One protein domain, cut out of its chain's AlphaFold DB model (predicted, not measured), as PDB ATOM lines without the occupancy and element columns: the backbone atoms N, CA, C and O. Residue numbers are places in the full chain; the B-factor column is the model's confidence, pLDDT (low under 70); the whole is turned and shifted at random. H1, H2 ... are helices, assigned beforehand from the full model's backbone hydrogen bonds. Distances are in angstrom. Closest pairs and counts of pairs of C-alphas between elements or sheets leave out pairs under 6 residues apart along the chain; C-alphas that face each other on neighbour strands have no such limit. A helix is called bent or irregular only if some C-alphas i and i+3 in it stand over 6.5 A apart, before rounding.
ATOM      1  N   GLN A   2     132.039 171.623 311.503       54.91
ATOM      2  CA  GLN A   2     130.675 172.148 311.698       54.91
ATOM      3  C   GLN A   2     130.153 172.987 310.510       54.91
ATOM      4  O   GLN A   2     128.981 172.891 310.159       54.91
ATOM      5  N   ASP A   3     131.035 173.721 309.821       63.69
ATOM      6  CA  ASP A   3     130.644 174.551 308.670       63.69
ATOM      7  C   ASP A   3     130.190 173.726 307.450       63.69
ATOM      8  O   ASP A   3     129.242 174.108 306.777       63.69
ATOM      9  N   MET A   4     130.781 172.549 307.209       73.38
ATOM     10  CA  MET A   4     130.386 171.662 306.099       73.38
ATOM     11  C   MET A   4     129.016 171.011 306.340       73.38
ATOM     12  O   MET A   4     128.233 170.867 305.405       73.38
ATOM     13  N   LYS A   5     128.696 170.676 307.601       65.75
ATOM     14  CA  LYS A   5     127.357 170.194 307.987       65.75
ATOM     15  C   LYS A   5     126.298 171.282 307.760       65.75
ATOM     16  O   LYS A   5     125.261 171.001 307.172       65.75
ATOM     17  N   SER A   6     126.591 172.524 308.158       67.00
ATOM     18  CA  SER A   6     125.702 173.677 307.947       67.00
ATOM     19  C   SER A   6     125.438 173.947 306.458       67.00
ATOM     20  O   SER A   6     124.290 174.119 306.053       67.00
ATOM     21  N   VAL A   7     126.485 173.902 305.620       77.62
ATOM     22  CA  VAL A   7     126.361 174.054 304.158       77.62
ATOM     23  C   VAL A   7     125.524 172.926 303.547       77.62
ATOM     24  O   VAL A   7     124.621 173.205 302.763       77.62
ATOM     25  N   PHE A  37     119.550 162.457 299.665       74.12
ATOM     26  CA  PHE A  37     120.148 163.094 300.837       74.12
ATOM     27  C   PHE A  37     119.970 162.214 302.082       74.12
ATOM     28  O   PHE A  37     118.855 162.002 302.556       74.12
ATOM     29  N   GLN A  38     121.075 161.755 302.675       68.81
ATOM     30  CA  GLN A  38     121.067 160.953 303.906       68.81
ATOM     31  C   GLN A  38     120.949 161.827 305.168       68.81
ATOM     32  O   GLN A  38     121.767 161.757 306.084       68.81
ATOM     33  N   ILE A  39     119.892 162.641 305.243       63.00
ATOM     34  CA  ILE A  39     119.626 163.529 306.391       63.00
ATOM     35  C   ILE A  39     119.449 162.714 307.685       63.00
ATOM     36  O   ILE A  39     119.852 163.146 308.761       63.00
ATOM     37  N   ASN A  40     118.930 161.488 307.581       55.53
ATOM     38  CA  ASN A  40     118.757 160.593 308.728       55.53
ATOM     39  C   ASN A  40     120.079 160.222 309.420       55.53
ATOM     40  O   ASN A  40     120.067 159.976 310.619       55.53
ATOM     41  N   LEU A  41     121.217 160.226 308.714       60.34
ATOM     42  CA  LEU A  41     122.527 159.970 309.327       60.34
ATOM     43  C   LEU A  41     123.007 161.163 310.176       60.34
ATOM     44  O   LEU A  41     123.734 160.975 311.150       60.34
ATOM     45  N   LEU A  42     122.555 162.381 309.846       57.16
ATOM     46  CA  LEU A  42     122.804 163.596 310.632       57.16
ATOM     47  C   LEU A  42     121.946 163.660 311.903       57.16
ATOM     48  O   LEU A  42     122.348 164.338 312.845       57.16
ATOM     49  N   LYS A  43     120.815 162.936 311.964       52.06
ATOM     50  CA  LYS A  43     119.981 162.851 313.179       52.06
ATOM     51  C   LYS A  43     120.714 162.232 314.369       52.06
ATOM     52  O   LYS A  43     120.410 162.552 315.508       52.06
ATOM     53  N   THR A  44     121.693 161.366 314.115       45.47
ATOM     54  CA  THR A  44     122.475 160.684 315.161       45.47
ATOM     55  C   THR A  44     123.358 161.632 315.985       45.47
ATOM     56  O   THR A  44     123.718 161.288 317.105       45.47
ATOM     57  N   ASP A  45     123.650 162.826 315.456       44.91
ATOM     58  CA  ASP A  45     124.374 163.911 316.133       44.91
ATOM     59  C   ASP A  45     123.438 165.106 316.437       44.91
ATOM     60  O   ASP A  45     123.896 166.253 316.473       44.91
ATOM     61  N   GLU A  46     122.119 164.892 316.577       54.34
ATOM     62  CA  GLU A  46     121.201 165.982 316.923       54.34
ATOM     63  C   GLU A  46     121.634 166.625 318.243       54.34
ATOM     64  O   GLU A  46     121.643 166.016 319.313       54.34
ATOM     65  N   ILE A  47     122.026 167.894 318.154       60.44
ATOM     66  CA  ILE A  47     122.318 168.696 319.330       60.44
ATOM     67  C   ILE A  47     120.985 168.928 320.043       60.44
ATOM     68  O   ILE A  47     120.130 169.654 319.530       60.44
ATOM     69  N   ASN A  48     120.823 168.306 321.213       73.00
ATOM     70  CA  ASN A  48     119.648 168.471 322.066       73.00
ATOM     71  C   ASN A  48     119.448 169.944 322.439       73.00
ATOM     72  O   ASN A  48     120.413 170.665 322.707       73.00
ATOM     73  N   LEU A  49     118.188 170.376 322.513       81.06
ATOM     74  CA  LEU A  49     117.820 171.737 322.910       81.06
ATOM     75  C   LEU A  49     118.450 172.128 324.255       81.06
ATOM     76  O   LEU A  49     119.021 173.208 324.375       81.06
ATOM     77  N   ASP A  50     118.457 171.203 325.212       84.69
ATOM     78  CA  ASP A  50     119.079 171.391 326.523       84.69
ATOM     79  C   ASP A  50     120.573 171.720 326.424       84.69
ATOM     80  O   ASP A  50     121.065 172.599 327.130       84.69
ATOM     81  N   TYR A  51     121.302 171.071 325.510       83.62
ATOM     82  CA  TYR A  51     122.717 171.366 325.287       83.62
ATOM     83  C   TYR A  51     122.913 172.769 324.705       83.62
ATOM     84  O   TYR A  51     123.836 173.477 325.108       83.62
ATOM     85  N   ILE A  52     122.038 173.197 323.788       82.62
ATOM     86  CA  ILE A  52     122.068 174.567 323.259       82.62
ATOM     87  C   ILE A  52     121.864 175.561 324.408       82.62
ATOM     88  O   ILE A  52     122.640 176.504 324.524       82.62
ATOM     89  N   LEU A  53     120.892 175.326 325.291       86.12
ATOM     90  CA  LEU A  53     120.618 176.182 326.450       86.12
ATOM     91  C   LEU A  53     121.803 176.240 327.425       86.12
ATOM     92  O   LEU A  53     122.190 177.325 327.855       86.12
ATOM     93  N   VAL A  54     122.445 175.107 327.720       85.88
ATOM     94  CA  VAL A  54     123.670 175.083 328.541       85.88
ATOM     95  C   VAL A  54     124.772 175.925 327.896       85.88
ATOM     96  O   VAL A  54     125.388 176.758 328.558       85.88
ATOM     97  N   LEU A  55     124.987 175.761 326.590       84.75
ATOM     98  CA  LEU A  55     126.022 176.485 325.855       84.75
ATOM     99  C   LEU A  55     125.752 177.999 325.806       84.75
ATOM    100  O   LEU A  55     126.694 178.791 325.862       84.75
ATOM    101  N   ILE A  56     124.481 178.410 325.745       83.12
ATOM    102  CA  ILE A  56     124.068 179.816 325.881       83.12
ATOM    103  C   ILE A  56     124.536 180.365 327.225       83.12
ATOM    104  O   ILE A  56     125.185 181.411 327.268       83.12
ATOM    105  N   LEU A  57     124.247 179.641 328.309       85.38
ATOM    106  CA  LEU A  57     124.621 180.049 329.657       85.38
ATOM    107  C   LEU A  57     126.144 180.139 329.834       85.38
ATOM    108  O   LEU A  57     126.647 181.096 330.424       85.38
ATOM    109  N   GLU A  58     126.888 179.159 329.324       85.12
ATOM    110  CA  GLU A  58     128.353 179.144 329.387       85.12
ATOM    111  C   GLU A  58     128.974 180.323 328.634       85.12
ATOM    112  O   GLU A  58     129.844 181.007 329.175       85.12
ATOM    113  N   LYS A  59     128.509 180.594 327.409       81.69
ATOM    114  CA  LYS A  59     129.016 181.711 326.604       81.69
ATOM    115  C   LYS A  59     128.660 183.066 327.197       81.69
ATOM    116  O   LYS A  59     129.502 183.959 327.189       81.69
ATOM    117  N   PHE A  60     127.456 183.204 327.745       81.44
ATOM    118  CA  PHE A  60     127.028 184.423 328.426       81.44
ATOM    119  C   PHE A  60     127.912 184.741 329.642       81.44
ATOM    120  O   PHE A  60     128.322 185.878 329.828       81.44
ATOM    121  N   LYS A  61     128.312 183.729 330.426       80.50
ATOM    122  CA  LYS A  61     129.251 183.914 331.551       80.50
ATOM    123  C   LYS A  61     130.658 184.348 331.119       80.50
ATOM    124  O   LYS A  61     131.389 184.909 331.930       80.50
ATOM    125  N   GLN A  62     131.065 184.035 329.889       75.31
ATOM    126  CA  GLN A  62     132.397 184.352 329.358       75.31
ATOM    127  C   GLN A  62     132.447 185.708 328.640       75.31
ATOM    128  O   GLN A  62     133.523 186.299 328.530       75.31
ATOM    129  N   HIS A  63     131.308 186.201 328.143       65.31
ATOM    130  CA  HIS A  63     131.220 187.403 327.321       65.31
ATOM    131  C   HIS A  63     129.930 188.191 327.611       65.31
ATOM    132  O   HIS A  63     128.839 187.687 327.366       65.31
ATOM    133  N   ASP A  64     130.060 189.465 327.999       64.31
ATOM    134  CA  ASP A  64     128.928 190.398 328.192       64.31
ATOM    135  C   ASP A  64     128.345 190.955 326.868       64.31
ATOM    136  O   ASP A  64     127.461 191.813 326.873       64.31
ATOM    137  N   ASP A  65     128.837 190.505 325.705       75.75
ATOM    138  CA  ASP A  65     128.363 190.971 324.394       75.75
ATOM    139  C   ASP A  65     127.211 190.092 323.882       75.75
ATOM    140  O   ASP A  65     127.397 189.047 323.247       75.75
ATOM    141  N   LEU A  66     125.997 190.556 324.168       73.50
ATOM    142  CA  LEU A  66     124.746 189.885 323.835       73.50
ATOM    143  C   LEU A  66     124.527 189.756 322.312       73.50
ATOM    144  O   LEU A  66     123.905 188.792 321.860       73.50
ATOM    145  N   ASP A  67     125.081 190.661 321.498       78.81
ATOM    146  CA  ASP A  67     124.956 190.606 320.036       78.81
ATOM    147  C   ASP A  67     125.860 189.528 319.430       78.81
ATOM    148  O   ASP A  67     125.435 188.781 318.540       78.81
ATOM    149  N   ARG A  68     127.080 189.362 319.954       78.25
ATOM    150  CA  ARG A  68     127.950 188.233 319.574       78.25
ATOM    151  C   ARG A  68     127.359 186.898 319.998       78.25
ATOM    152  O   ARG A  68     127.360 185.954 319.206       78.25
ATOM    153  N   LEU A  69     126.807 186.839 321.209       78.00
ATOM    154  CA  LEU A  69     126.127 185.652 321.713       78.00
ATOM    155  C   LEU A  69     124.975 185.242 320.778       78.00
ATOM    156  O   LEU A  69     124.900 184.084 320.370       78.00
ATOM    157  N   LYS A  70     124.139 186.192 320.339       78.50
ATOM    158  CA  LYS A  70     123.064 185.942 319.361       78.50
ATOM    159  C   LYS A  70     123.572 185.357 318.043       78.50
ATOM    160  O   LYS A  70     122.960 184.427 317.520       78.50
ATOM    161  N   ILE A  71     124.661 185.891 317.486       80.19
ATOM    162  CA  ILE A  71     125.239 185.399 316.223       80.19
ATOM    163  C   ILE A  71     125.691 183.943 316.371       80.19
ATOM    164  O   ILE A  71     125.368 183.100 315.528       80.19
ATOM    165  N   ASP A  72     126.385 183.640 317.463       76.56
ATOM    166  CA  ASP A  72     126.872 182.296 317.751       76.56
ATOM    167  C   ASP A  72     125.728 181.300 317.955       76.56
ATOM    168  O   ASP A  72     125.762 180.197 317.407       76.56
ATOM    169  N   ILE A  73     124.692 181.698 318.690       77.38
ATOM    170  CA  ILE A  73     123.511 180.870 318.949       77.38
ATOM    171  C   ILE A  73     122.765 180.573 317.656       77.38
ATOM    172  O   ILE A  73     122.477 179.410 317.378       77.38
ATOM    173  N   ARG A  74     122.518 181.587 316.814       80.00
ATOM    174  CA  ARG A  74     121.895 181.376 315.497       80.00
ATOM    175  C   ARG A  74     122.695 180.393 314.655       80.00
ATOM    176  O   ARG A  74     122.113 179.526 314.010       80.00
ATOM    177  N   ARG A  75     124.029 180.489 314.669       80.31
ATOM    178  CA  ARG A  75     124.902 179.553 313.948       80.31
ATOM    179  C   ARG A  75     124.763 178.122 314.475       80.31
ATOM    180  O   ARG A  75     124.680 177.199 313.668       80.31
ATOM    181  N   ILE A  76     124.725 177.939 315.794       76.31
ATOM    182  CA  ILE A  76     124.573 176.620 316.428       76.31
ATOM    183  C   ILE A  76     123.205 176.018 316.089       76.31
ATOM    184  O   ILE A  76     123.153 174.898 315.580       76.31
ATOM    185  N   ILE A  77     122.120 176.775 316.278       76.69
ATOM    186  CA  ILE A  77     120.750 176.321 315.998       76.69
ATOM    187  C   ILE A  77     120.595 175.940 314.523       76.69
ATOM    188  O   ILE A  77     120.114 174.858 314.206       76.69
ATOM    189  N   ARG A  78     121.081 176.776 313.599       74.19
ATOM    190  CA  ARG A  78     121.003 176.507 312.152       74.19
ATOM    191  C   ARG A  78     121.781 175.275 311.707       74.19
ATOM    192  O   ARG A  78     121.452 174.696 310.678       74.19
ATOM    193  N   SER A  79     122.801 174.875 312.464       69.50
ATOM    194  CA  SER A  79     123.549 173.647 312.192       69.50
ATOM    195  C   SER A  79     122.830 172.373 312.658       69.50
ATOM    196  O   SER A  79     123.257 171.281 312.288       69.50
ATOM    197  N   SER A  80     121.746 172.499 313.436       69.25
ATOM    198  CA  SER A  80     120.967 171.387 313.986       69.25
ATOM    199  C   SER A  80     119.567 171.332 313.360       69.25
ATOM    200  O   SER A  80     118.734 172.222 313.540       69.25
ATOM    201  N   PHE A  81     119.305 170.254 312.619       63.12
ATOM    202  CA  PHE A  81     118.110 170.083 311.787       63.12
ATOM    203  C   PHE A  81     116.799 170.161 312.593       63.12
ATOM    204  O   PHE A  81     115.864 170.841 312.176       63.12
ATOM    205  N   GLY A  82     116.747 169.551 313.784       66.06
ATOM    206  CA  GLY A  82     115.548 169.529 314.634       66.06
ATOM    207  C   GLY A  82     115.289 170.806 315.449       66.06
ATOM    208  O   GLY A  82     114.182 171.011 315.949       66.06
ATOM    209  N   THR A  83     116.283 171.689 315.585       71.75
ATOM    210  CA  THR A  83     116.160 172.917 316.400       71.75
ATOM    211  C   THR A  83     115.967 174.176 315.562       71.75
ATOM    212  O   THR A  83     115.593 175.213 316.103       71.75
ATOM    213  N   ARG A  84     116.120 174.095 314.233       78.00
ATOM    214  CA  ARG A  84     115.966 175.241 313.326       78.00
ATOM    215  C   ARG A  84     114.595 175.912 313.428       78.00
ATOM    216  O   ARG A  84     114.530 177.136 313.485       78.00
ATOM    217  N   ALA A  85     113.513 175.137 313.503       84.19
ATOM    218  CA  ALA A  85     112.166 175.686 313.681       84.19
ATOM    219  C   ALA A  85     112.015 176.464 315.006       84.19
ATOM    220  O   ALA A  85     111.202 177.374 315.105       84.19
ATOM    221  N   LYS A  86     112.850 176.162 316.008       88.44
ATOM    222  CA  LYS A  86     112.865 176.807 317.328       88.44
ATOM    223  C   LYS A  86     113.777 178.039 317.388       88.44
ATOM    224  O   LYS A  86     113.853 178.658 318.442       88.44
ATOM    225  N   GLU A  87     114.451 178.419 316.290       87.56
ATOM    226  CA  GLU A  87     115.401 179.549 316.257       87.56
ATOM    227  C   GLU A  87     114.777 180.827 316.819       87.56
ATOM    228  O   GLU A  87     115.331 181.421 317.743       87.56
ATOM    229  N   THR A  88     113.606 181.214 316.310       89.88
ATOM    230  CA  THR A  88     112.895 182.415 316.763       89.88
ATOM    231  C   THR A  88     112.547 182.328 318.247       89.88
ATOM    232  O   THR A  88     112.890 183.230 318.997       89.88
ATOM    233  N   LEU A  89     111.985 181.199 318.696       92.38
ATOM    234  CA  LEU A  89     111.596 180.987 320.094       92.38
ATOM    235  C   LEU A  89     112.785 181.111 321.064       92.38
ATOM    236  O   LEU A  89     112.662 181.711 322.127       92.38
ATOM    237  N   ILE A  90     113.947 180.564 320.696       89.62
ATOM    238  CA  ILE A  90     115.166 180.644 321.516       89.62
ATOM    239  C   ILE A  90     115.720 182.073 321.536       89.62
ATOM    240  O   ILE A  90     116.159 182.552 322.580       89.62
ATOM    241  N   ILE A  91     115.709 182.767 320.396       88.62
ATOM    242  CA  ILE A  91     116.178 184.155 320.311       88.62
ATOM    243  C   ILE A  91     115.272 185.093 321.109       88.62
ATOM    244  O   ILE A  91     115.787 185.963 321.812       88.62
ATOM    245  N   ASP A  92     113.958 184.904 321.037       91.94
ATOM    246  CA  ASP A  92     112.990 185.694 321.794       91.94
ATOM    247  C   ASP A  92     113.150 185.444 323.298       91.94
ATOM    248  O   ASP A  92     113.262 186.403 324.059       91.94
ATOM    249  N   PHE A  93     113.355 184.188 323.716       92.25
ATOM    250  CA  PHE A  93     113.704 183.856 325.101       92.25
ATOM    251  C   PHE A  93     114.933 184.633 325.606       92.25
ATOM    252  O   PHE A  93     114.892 185.205 326.693       92.25
ATOM    253  N   ILE A  94     116.012 184.693 324.818       88.00
ATOM    254  CA  ILE A  94     117.243 185.425 325.176       88.00
ATOM    255  C   ILE A  94     117.009 186.939 325.260       88.00
ATOM    256  O   ILE A  94     117.670 187.617 326.040       88.00
ATOM    257  N   ASN A  95     116.107 187.484 324.441       88.19
ATOM    258  CA  ASN A  95     115.788 188.912 324.449       88.19
ATOM    259  C   ASN A  95     114.897 189.307 325.629       88.19
ATOM    260  O   ASN A  95     115.041 190.404 326.163       88.19
ATOM    261  N   GLU A  96     113.958 188.438 325.993       89.62
ATOM    262  CA  GLU A  96     112.924 188.718 326.990       89.62
ATOM    263  C   GLU A  96     113.334 188.282 328.403       89.62
ATOM    264  O   GLU A  96     112.764 188.757 329.387       89.62
ATOM    265  N   THR A  97     114.356 187.427 328.524       87.38
ATOM    266  CA  THR A  97     114.823 186.892 329.808       87.38
ATOM    267  C   THR A  97     116.151 187.501 330.238       87.38
ATOM    268  O   THR A  97     117.119 187.569 329.486       87.38
ATOM    269  N   ASP A  98     116.227 187.873 331.514       84.62
ATOM    270  CA  ASP A  98     117.465 188.316 332.149       84.62
ATOM    271  C   ASP A  98     118.363 187.113 332.490       84.62
ATOM    272  O   ASP A  98     118.251 186.504 333.560       84.62
ATOM    273  N   LEU A  99     119.260 186.769 331.560       83.75
ATOM    274  CA  LEU A  99     120.185 185.639 331.692       83.75
ATOM    275  C   LEU A  99     121.127 185.760 332.905       83.75
ATOM    276  O   LEU A  99     121.585 184.733 333.405       83.75
ATOM    277  N   PHE A 100     121.374 186.964 333.445       80.50
ATOM    278  CA  PHE A 100     122.205 187.135 334.648       80.50
ATOM    279  C   PHE A 100     121.591 186.475 335.888       80.50
ATOM    280  O   PHE A 100     122.315 186.094 336.810       80.50
ATOM    281  N   LYS A 101     120.264 186.304 335.917       84.50
ATOM    282  CA  LYS A 101     119.554 185.635 337.019       84.50
ATOM    283  C   LYS A 101     119.605 184.112 336.924       84.50
ATOM    284  O   LYS A 101     119.311 183.430 337.904       84.50
ATOM    285  N   LEU A 102     119.979 183.569 335.768       86.44
ATOM    286  CA  LEU A 102     120.013 182.134 335.513       86.44
ATOM    287  C   LEU A 102     121.422 181.619 335.799       86.44
ATOM    288  O   LEU A 102     122.260 181.529 334.915       86.44
ATOM    289  N   THR A 103     121.734 181.308 337.055       81.38
ATOM    290  CA  THR A 103     123.113 180.947 337.433       81.38
ATOM    291  C   THR A 103     123.453 179.475 337.189       81.38
ATOM    292  O   THR A 103     124.636 179.133 337.070       81.38
ATOM    293  N   THR A 104     122.445 178.605 337.103       88.44
ATOM    294  CA  THR A 104     122.588 177.147 336.971       88.44
ATOM    295  C   THR A 104     121.935 176.621 335.697       88.44
ATOM    296  O   THR A 104     121.031 177.242 335.141       88.44
TER     297      THR A 104
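What this domain is: This is residues 2 to 7 and 37 to 104 of the 192 residues of the protein "EcoR124_C domain-containing protein" of Lactococcus hodotermopsidis (UniProt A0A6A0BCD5). Look for H3, H4 and H5 running up and down in a triangle, with H1 and H2 at one end. The printed part has 74 residues, its class all helix, with H1 to H5 along the chain. It is only just compact, close to loose: radius of gyration of the C-alphas 13.1 A, spans 42 by 19 by 19 A.

How they stand to each other: H3, residues 49 to 62, forms a hairpin with H4, residues 66 to 78; their closest C-alphas, Phe 60 and Leu 69, are 6.9 A apart. H5, residues 84 to 96, forms another with H4; C-alphas 78 and 84 are closest, 5.3 A. H1, residues 2 to 7, and H2, residues 39 to 45, touch no helix. Every O i to N i+4 pair is within hydrogen-bond range in H1, H3 and H4, 7 of 9 in H5, and 1 of 3 in H2, with 3 of 4 O i to N i+3 pairs.

Where its parts are: Find C-alpha 49 at (117.820, 171.737, 322.910); H3 runs 20.3 A from it. H5 is irregular, with C-alphas 85 and 88 7.4 A apart, and ends at C-alpha 96 at (112.924, 188.718, 326.990).

The domain as a whole: Residues 8 to 36 are not printed; C-alphas 7 and 37 are 13.0 A apart. Residues 38 to 47 are among those with pLDDT under 70.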